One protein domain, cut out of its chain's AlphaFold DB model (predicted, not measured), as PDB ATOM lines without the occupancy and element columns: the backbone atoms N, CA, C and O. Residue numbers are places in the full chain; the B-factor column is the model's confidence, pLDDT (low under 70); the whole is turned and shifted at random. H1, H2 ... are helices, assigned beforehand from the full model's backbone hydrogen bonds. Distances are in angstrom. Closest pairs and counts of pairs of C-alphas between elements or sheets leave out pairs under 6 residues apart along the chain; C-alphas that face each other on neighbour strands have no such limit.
ATOM      1  N   THR A  75      70.905  46.572   7.425       95.75
ATOM      2  CA  THR A  75      70.264  46.532   8.746       95.75
ATOM      3  C   THR A  75      69.613  45.162   8.954       95.75
ATOM      4  O   THR A  75      69.073  44.594   8.006       95.75
ATOM      5  N   HIS A  76      69.640  44.651  10.189       94.94
ATOM      6  CA  HIS A  76      68.967  43.401  10.544       94.94
ATOM      7  C   HIS A  76      67.526  43.365  10.012       94.94
ATOM      8  O   HIS A  76      66.811  44.365  10.093       94.94
ATOM      9  N   ASP A  77      67.133  42.228   9.442       93.31
ATOM     10  CA  ASP A  77      65.833  42.004   8.793       93.31
ATOM     11  C   ASP A  77      65.571  42.767   7.485       93.31
ATOM     12  O   ASP A  77      64.470  42.699   6.942       93.31
ATOM     13  N   CYS A  78      66.591  43.416   6.917       95.88
ATOM     14  CA  CYS A  78      66.544  44.013   5.579       95.88
ATOM     15  C   CYS A  78      67.328  43.148   4.574       95.88
ATOM     16  O   CYS A  78      67.013  41.973   4.375       95.88
ATOM     17  N   HIS A  79      68.360  43.707   3.939       97.00
ATOM     18  CA  HIS A  79      69.277  42.973   3.073       97.00
ATOM     19  C   HIS A  79      70.526  42.549   3.856       97.00
ATOM     20  O   HIS A  79      71.639  42.960   3.536       97.00
ATOM     21  N   ASP A  80      70.335  41.808   4.946       97.19
ATOM     22  CA  ASP A  80      71.384  41.462   5.912       97.19
ATOM     23  C   ASP A  80      72.047  40.100   5.666       97.19
ATOM     24  O   ASP A  80      72.993  39.741   6.369       97.19
ATOM     25  N   ASN A  81      71.605  39.345   4.655       97.88
ATOM     26  CA  ASN A  81      72.303  38.133   4.252       97.88
ATOM     27  C   ASN A  81      73.467  38.475   3.313       97.88
ATOM     28  O   ASN A  81      73.275  38.903   2.172       97.88
ATOM     29  N   LEU A  82      74.685  38.261   3.810       97.12
ATOM     30  CA  LEU A  82      75.929  38.587   3.115       97.12
ATOM     31  C   LEU A  82      76.489  37.422   2.277       97.12
ATOM     32  O   LEU A  82      77.514  37.600   1.613       97.12
ATOM     33  N   ASP A  83      75.856  36.238   2.265       96.38
ATOM     34  CA  ASP A  83      76.242  35.182   1.317       96.38
ATOM     35  C   ASP A  83      75.886  35.632  -0.105       96.38
ATOM     36  O   ASP A  83      74.720  35.754  -0.475       96.38
ATOM     37  N   LYS A  84      76.909  35.828  -0.945       94.56
ATOM     38  CA  LYS A  84      76.749  36.219  -2.355       94.56
ATOM     39  C   LYS A  84      75.930  35.231  -3.195       94.56
ATOM     40  O   LYS A  84      75.554  35.559  -4.316       94.56
ATOM     41  N   ARG A  85      75.724  34.008  -2.702       95.56
ATOM     42  CA  ARG A  85      74.918  32.969  -3.354       95.56
ATOM     43  C   ARG A  85      73.451  33.014  -2.937       95.56
ATOM     44  O   ARG A  85      72.658  32.301  -3.544       95.56
ATOM     45  N   ASP A  86      73.093  33.802  -1.923       97.00
ATOM     46  CA  ASP A  86      71.701  33.937  -1.508       97.00
ATOM     47  C   ASP A  86      70.871  34.567  -2.627       97.00
ATOM     48  O   ASP A  86      71.217  35.618  -3.176       97.00
ATOM     49  N   THR A  87      69.759  33.910  -2.945       95.31
ATOM     50  CA  THR A  87      68.788  34.345  -3.948       95.31
ATOM     51  C   THR A  87      67.502  34.900  -3.341       95.31
ATOM     52  O   THR A  87      66.599  35.307  -4.076       95.31
ATOM     53  N   SER A  88      67.413  34.944  -2.010       95.81
ATOM     54  CA  SER A  88      66.279  35.505  -1.289       95.81
ATOM     55  C   SER A  88      66.229  37.041  -1.386       95.81
ATOM     56  O   SER A  88      67.240  37.688  -1.679       95.81
ATOM     57  N   PRO A  89      65.081  37.666  -1.063       94.31
ATOM     58  CA  PRO A  89      64.985  39.120  -0.933       94.31
ATOM     59  C   PRO A  89      65.930  39.736   0.113       94.31
ATOM     60  O   PRO A  89      66.218  40.926   0.024       94.31
ATOM     61  N   ARG A  90      66.437  38.952   1.078       96.50
ATOM     62  CA  ARG A  90      67.392  39.419   2.102       96.50
ATOM     63  C   ARG A  90      68.841  39.453   1.617       96.50
ATOM     64  O   ARG A  90      69.716  39.911   2.346       96.50
ATOM     65  N   SER A  91      69.110  38.984   0.401       97.88
ATOM     66  CA  SER A  91      70.451  38.987  -0.180       97.88
ATOM     67  C   SER A  91      70.955  40.414  -0.393       97.88
ATOM     68  O   SER A  91      70.466  41.141  -1.264       97.88
ATOM     69  N   TYR A  92      71.987  40.799   0.362       98.00
ATOM     70  CA  TYR A  92      72.713  42.057   0.164       98.00
ATOM     71  C   TYR A  92      73.316  42.130  -1.238       98.00
ATOM     72  O   TYR A  92      73.248  43.154  -1.921       98.00
ATOM     73  N   TYR A  93      73.874  41.007  -1.696       97.62
ATOM     74  CA  TYR A  93      74.513  40.933  -2.999       97.62
ATOM     75  C   TYR A  93      73.512  41.186  -4.125       97.62
ATOM     76  O   TYR A  93      73.800  42.003  -5.000       97.62
ATOM     77  N   LEU A  94      72.333  40.552  -4.103       96.88
ATOM     78  CA  LEU A  94      71.325  40.766  -5.144       96.88
ATOM     79  C   LEU A  94      70.711  42.162  -5.107       96.88
ATOM     80  O   LEU A  94      70.468  42.721  -6.177       96.88
ATOM     81  N   ALA A  95      70.501  42.738  -3.919       96.88
ATOM     82  CA  ALA A  95      70.003  44.106  -3.786       96.88
ATOM     83  C   ALA A  95      70.892  45.122  -4.535       96.88
ATOM     84  O   ALA A  95      70.392  46.112  -5.063       96.88
ATOM     85  N   ILE A  96      72.195  44.844  -4.652       97.38
ATOM     86  CA  ILE A  96      73.172  45.702  -5.339       97.38
ATOM     87  C   ILE A  96      73.441  45.259  -6.787       97.38
ATOM     88  O   ILE A  96      73.504  46.101  -7.685       97.38
ATOM     89  N   HIS A  97      73.597  43.955  -7.032       97.50
ATOM     90  CA  HIS A  97      74.192  43.432  -8.271       97.50
ATOM     91  C   HIS A  97      73.203  42.841  -9.268       97.50
ATOM     92  O   HIS A  97      73.608  42.443 -10.359       97.50
ATOM     93  N   LYS A  98      71.913  42.739  -8.932       96.06
ATOM     94  CA  LYS A  98      70.946  42.177  -9.875       96.06
ATOM     95  C   LYS A  98      70.859  43.062 -11.118       96.06
ATOM     96  O   LYS A  98      70.461  44.211 -11.020       96.06
ATOM     97  N   ASN A  99      71.213  42.540 -12.282       92.75
ATOM     98  CA  ASN A  99      71.300  43.313 -13.523       92.75
ATOM     99  C   ASN A  99      69.935  43.699 -14.119       92.75
ATOM    100  O   ASN A  99      69.798  44.669 -14.851       92.75
ATOM    101  N   LYS A 100      68.868  43.006 -13.724       92.19
ATOM    102  CA  LYS A 100      67.502  43.340 -14.123       92.19
ATOM    103  C   LYS A 100      66.781  44.127 -13.032       92.19
ATOM    104  O   LYS A 100      66.738  43.685 -11.884       92.19
ATOM    105  N   LYS A 101      66.140  45.240 -13.407       91.31
ATOM    106  CA  LYS A 101      65.208  45.943 -12.517       91.31
ATOM    107  C   LYS A 101      64.043  45.020 -12.151       91.31
ATOM    108  O   LYS A 101      63.371  44.491 -13.034       91.31
ATOM    109  N   GLU A 102      63.797  44.874 -10.855       89.75
ATOM    110  CA  GLU A 102      62.610  44.205 -10.316       89.75
ATOM    111  C   GLU A 102      61.651  45.262  -9.751       89.75
ATOM    112  O   GLU A 102      61.354  46.259 -10.410       89.75
ATOM    113  N   LYS A 103      61.186  45.082  -8.510       91.38
ATOM    114  CA  LYS A 103      60.379  46.076  -7.801       91.38
ATOM    115  C   LYS A 103      61.137  47.394  -7.596       91.38
ATOM    116  O   LYS A 103      60.558  48.461  -7.776       91.38
ATOM    117  N   TYR A 104      62.423  47.310  -7.259       93.62
ATOM    118  CA  TYR A 104      63.302  48.454  -7.018       93.62
ATOM    119  C   TYR A 104      64.577  48.340  -7.856       93.62
ATOM    120  O   TYR A 104      64.906  47.264  -8.370       93.62
ATOM    121  N   TRP A 105      65.267  49.464  -8.026       95.19
ATOM    122  CA  TRP A 105      66.553  49.496  -8.707       95.19
ATOM    123  C   TRP A 105      67.633  48.889  -7.819       95.19
ATOM    124  O   TRP A 105      67.763  49.246  -6.652       95.19
ATOM    125  N   SER A 106      68.435  48.012  -8.404       96.94
ATOM    126  CA  SER A 106      69.774  47.735  -7.892       96.94
ATOM    127  C   SER A 106      70.763  48.746  -8.484       96.94
ATOM    128  O   SER A 106      70.458  49.416  -9.479       96.94
ATOM    129  N   CYS A 107      71.977  48.805  -7.938       97.25
ATOM    130  CA  CYS A 107      73.049  49.618  -8.509       97.25
ATOM    131  C   CYS A 107      73.322  49.212  -9.964       97.25
ATOM    132  O   CYS A 107      73.298  50.050 -10.866       97.25
ATOM    133  N   VAL A 108      73.512  47.911 -10.201       97.62
ATOM    134  CA  VAL A 108      73.898  47.391 -11.519       97.62
ATOM    135  C   VAL A 108      72.780  47.556 -12.547       97.62
ATOM    136  O   VAL A 108      73.054  48.004 -13.650       97.62
ATOM    137  N   SER A 109      71.516  47.295 -12.198       97.00
ATOM    138  CA  SER A 109      70.398  47.456 -13.147       97.00
ATOM    139  C   SER A 109      70.187  48.903 -13.592       97.00
ATOM    140  O   SER A 109      69.913  49.159 -14.766       97.00
ATOM    141  N   CYS A 110      70.333  49.869 -12.678       97.25
ATOM    142  CA  CYS A 110      70.254  51.282 -13.035       97.25
ATOM    143  C   CYS A 110      71.464  51.704 -13.879       97.25
ATOM    144  O   CYS A 110      71.317  52.448 -14.849       97.25
ATOM    145  N   HIS A 111      72.663  51.231 -13.531       97.25
ATOM    146  CA  HIS A 111      73.883  51.546 -14.273       97.25
ATOM    147  C   HIS A 111      73.899  50.927 -15.670       97.25
ATOM    148  O   HIS A 111      74.324  51.598 -16.604       97.25
ATOM    149  N   GLU A 112      73.390  49.707 -15.841       96.75
ATOM    150  CA  GLU A 112      73.200  49.087 -17.155       96.75
ATOM    151  C   GLU A 112      72.237  49.909 -18.010       96.75
ATOM    152  O   GLU A 112      72.568  50.253 -19.144       96.75
ATOM    153  N   GLN A 113      71.090  50.315 -17.451       95.62
ATOM    154  CA  GLN A 113      70.167  51.200 -18.163       95.62
ATOM    155  C   GLN A 113      70.839  52.524 -18.553       95.62
ATOM    156  O   GLN A 113      70.621  53.023 -19.656       95.62
ATOM    157  N   ARG A 114      71.642  53.111 -17.658       95.00
ATOM    158  CA  ARG A 114      72.303  54.396 -17.906       95.00
ATOM    159  C   ARG A 114      73.427  54.294 -18.935       95.00
ATOM    160  O   ARG A 114      73.621  55.252 -19.684       95.00
ATOM    161  N   ALA A 115      74.168  53.189 -18.922       96.12
ATOM    162  CA  ALA A 115      75.264  52.919 -19.842       96.12
ATOM    163  C   ALA A 115      74.754  52.592 -21.251       96.12
ATOM    164  O   ALA A 115      75.371  53.004 -22.231       96.12
ATOM    165  N   GLY A 116      73.618  51.897 -21.365       95.81
ATOM    166  CA  GLY A 116      73.090  51.469 -22.657       95.81
ATOM    167  C   GLY A 116      74.117  50.616 -23.403       95.81
ATOM    168  O   GLY A 116      74.584  49.612 -22.878       95.81
ATOM    169  N   GLU A 117      74.484  51.039 -24.612       96.88
ATOM    170  CA  GLU A 117      75.474  50.358 -25.461       96.88
ATOM    171  C   GLU A 117      76.873  51.008 -25.408       96.88
ATOM    172  O   GLU A 117      77.788  50.565 -26.102       96.88
ATOM    173  N   ASP A 118      77.070  52.052 -24.595       97.88
ATOM    174  CA  ASP A 118      78.373  52.707 -24.446       97.88
ATOM    175  C   ASP A 118      79.341  51.783 -23.690       97.88
ATOM    176  O   ASP A 118      79.247  51.583 -22.477       97.88
ATOM    177  N   VAL A 119      80.300  51.227 -24.430       96.19
ATOM    178  CA  VAL A 119      81.297  50.270 -23.934       96.19
ATOM    179  C   VAL A 119      82.128  50.841 -22.782       96.19
ATOM    180  O   VAL A 119      82.417  50.124 -21.818       96.19
ATOM    181  N   GLU A 120      82.484  52.125 -22.831       96.12
ATOM    182  CA  GLU A 120      83.266  52.759 -21.768       96.12
ATOM    183  C   GLU A 120      82.404  52.982 -20.524       96.12
ATOM    184  O   GLU A 120      82.848  52.734 -19.399       96.12
ATOM    185  N   ALA A 121      81.140  53.371 -20.710       96.06
ATOM    186  CA  ALA A 121      80.174  53.485 -19.623       96.06
ATOM    187  C   ALA A 121      79.903  52.125 -18.952       96.06
ATOM    188  O   ALA A 121      79.906  52.044 -17.721       96.06
ATOM    189  N   ILE A 122      79.748  51.050 -19.734       95.81
ATOM    190  CA  ILE A 122      79.587  49.674 -19.239       95.81
ATOM    191  C   ILE A 122      80.809  49.276 -18.408       95.81
ATOM    192  O   ILE A 122      80.675  48.880 -17.248       95.81
ATOM    193  N   LYS A 123      82.018  49.436 -18.956       95.38
ATOM    194  CA  LYS A 123      83.260  49.108 -18.245       95.38
ATOM    195  C   LYS A 123      83.367  49.872 -16.924       95.38
ATOM    196  O   LYS A 123      83.708  49.293 -15.896       95.38
ATOM    197  N   LYS A 124      83.036  51.163 -16.947       95.81
ATOM    198  CA  LYS A 124      83.180  52.056 -15.799       95.81
ATOM    199  C   LYS A 124      82.139  51.811 -14.707       95.81
ATOM    200  O   LYS A 124      82.502  51.899 -13.538       95.81
ATOM    201  N   MET A 125      80.877  51.545 -15.054       94.94
ATOM    202  CA  MET A 125      79.750  51.547 -14.103       94.94
ATOM    203  C   MET A 125      79.159  50.165 -13.802       94.94
ATOM    204  O   MET A 125      78.549  49.999 -12.746       94.94
ATOM    205  N   VAL A 126      79.331  49.196 -14.705       96.25
ATOM    206  CA  VAL A 126      78.760  47.838 -14.618       96.25
ATOM    207  C   VAL A 126      79.849  46.785 -14.382       96.25
ATOM    208  O   VAL A 126      79.583  45.728 -13.815       96.25
ATOM    209  N   GLY A 127      81.094  47.076 -14.777       94.88
ATOM    210  CA  GLY A 127      82.224  46.161 -14.641       94.88
ATOM    211  C   GLY A 127      82.433  45.632 -13.213       94.88
ATOM    212  O   GLY A 127      82.427  46.382 -12.236       94.88
ATOM    213  N   CYS A 128      82.683  44.326 -13.097       94.69
ATOM    214  CA  CYS A 128      82.929  43.652 -11.815       94.69
ATOM    215  C   CYS A 128      84.306  43.973 -11.205       94.69
ATOM    216  O   CYS A 128      84.530  43.730 -10.023       94.69
ATOM    217  N   ASN A 129      85.245  44.451 -12.023       92.19
ATOM    218  CA  ASN A 129      86.599  44.840 -11.639       92.19
ATOM    219  C   ASN A 129      87.036  46.062 -12.456       92.19
ATOM    220  O   ASN A 129      86.486  46.311 -13.530       92.19
ATOM    221  N   ALA A 130      88.003  46.818 -11.927       91.31
ATOM    222  CA  ALA A 130      88.500  48.059 -12.524       91.31
ATOM    223  C   ALA A 130      87.378  49.060 -12.888       91.31
ATOM    224  O   ALA A 130      87.507  49.842 -13.832       91.31
ATOM    225  N   SER A 131      86.276  49.025 -12.135       95.69
ATOM    226  CA  SER A 131      85.136  49.934 -12.263       95.69
ATOM    227  C   SER A 131      85.179  51.002 -11.173       95.69
ATOM    228  O   SER A 131      85.995  50.943 -10.249       95.69
ATOM    229  N   VAL A 132      84.285  51.991 -11.245       95.25
ATOM    230  CA  VAL A 132      84.190  53.016 -10.189       95.25
ATOM    231  C   VAL A 132      83.765  52.432  -8.844       95.25
ATOM    232  O   VAL A 132      84.079  53.019  -7.814       95.25
ATOM    233  N   CYS A 133      83.097  51.275  -8.847       96.25
ATOM    234  CA  CYS A 133      82.679  50.582  -7.633       96.25
ATOM    235  C   CYS A 133      83.782  49.654  -7.106       96.25
ATOM    236  O   CYS A 133      84.119  49.695  -5.928       96.25
ATOM    237  N   HIS A 134      84.365  48.832  -7.983       94.88
ATOM    238  CA  HIS A 134      85.394  47.848  -7.638       94.88
ATOM    239  C   HIS A 134      86.710  48.184  -8.333       94.88
ATOM    240  O   HIS A 134      87.132  47.516  -9.280       94.88
ATOM    241  N   SER A 135      87.339  49.255  -7.861       80.94
ATOM    242  CA  SER A 135      88.593  49.790  -8.399       80.94
ATOM    243  C   SER A 135      89.841  49.048  -7.899       80.94
ATOM    244  O   SER A 135      90.905  49.215  -8.495       80.94
ATOM    245  N   PHE A 136      89.700  48.209  -6.860       61.53
ATOM    246  CA  PHE A 136      90.762  47.426  -6.218       61.53
ATOM    247  C   PHE A 136      90.305  45.984  -5.919       61.53
ATOM    248  O   PHE A 136      89.092  45.754  -5.662       61.53
TER     249      PHE A 136
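Overview. This is residues 75 to 136 of the 136 residues of the protein "Cytochrome c class III" of Candidatus Desulfovibrio kirbyi (UniProt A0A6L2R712). With little regular structure, this is a mostly looped chain: a coil, residues 75 to 91, leads into two short helices, H1 and H2, nearly end to end, and H3 folds back beside H2 as a helical hairpin. The printed part has 62 residues, 22 of them in three named helices, in the order H1, H2, H3, with no named strand; the class is all helix. It is only just compact, close to loose, with a radius of gyration of the C-alphas of 12.5 A and spans of 36 by 28 by 18 A.

Along the chain. Begin at C-alpha 75, at (70.264, 46.532, 8.746), and pass to H1, residues 92 to 97, 8.7 A long. H2, residues 107 to 115, runs 12.0 A from C-alpha 107 at (73.049, 49.618, -8.509). H3, residues 119 to 125, runs 10.0 A to C-alpha 125 at (79.750, 51.547, -14.103).

Arrangement. H1 and H2 touch, their closest C-alphas, of Ile 96 and Cys 107, 5.0 A apart; they run the same way at a shallow tilt of 8 degrees. The hairpin H2 and H3 touch at Ala 115 and Ala 121, their closest C-alphas, 4.9 A apart, running opposite ways at a shallow tilt of 29 degrees. H1 and H3 are apart. In H1, H2 and H3 every O i to N i+4 pair is within hydrogen-bond range.

Size, cuts and confidence. The C-alphas of His 76 and Asp 118, the two farthest apart, are 37.4 A apart. The printed part has no cut and no long link between helices; residue 136, the chain's last, is the one printed residue with pLDDT under 70.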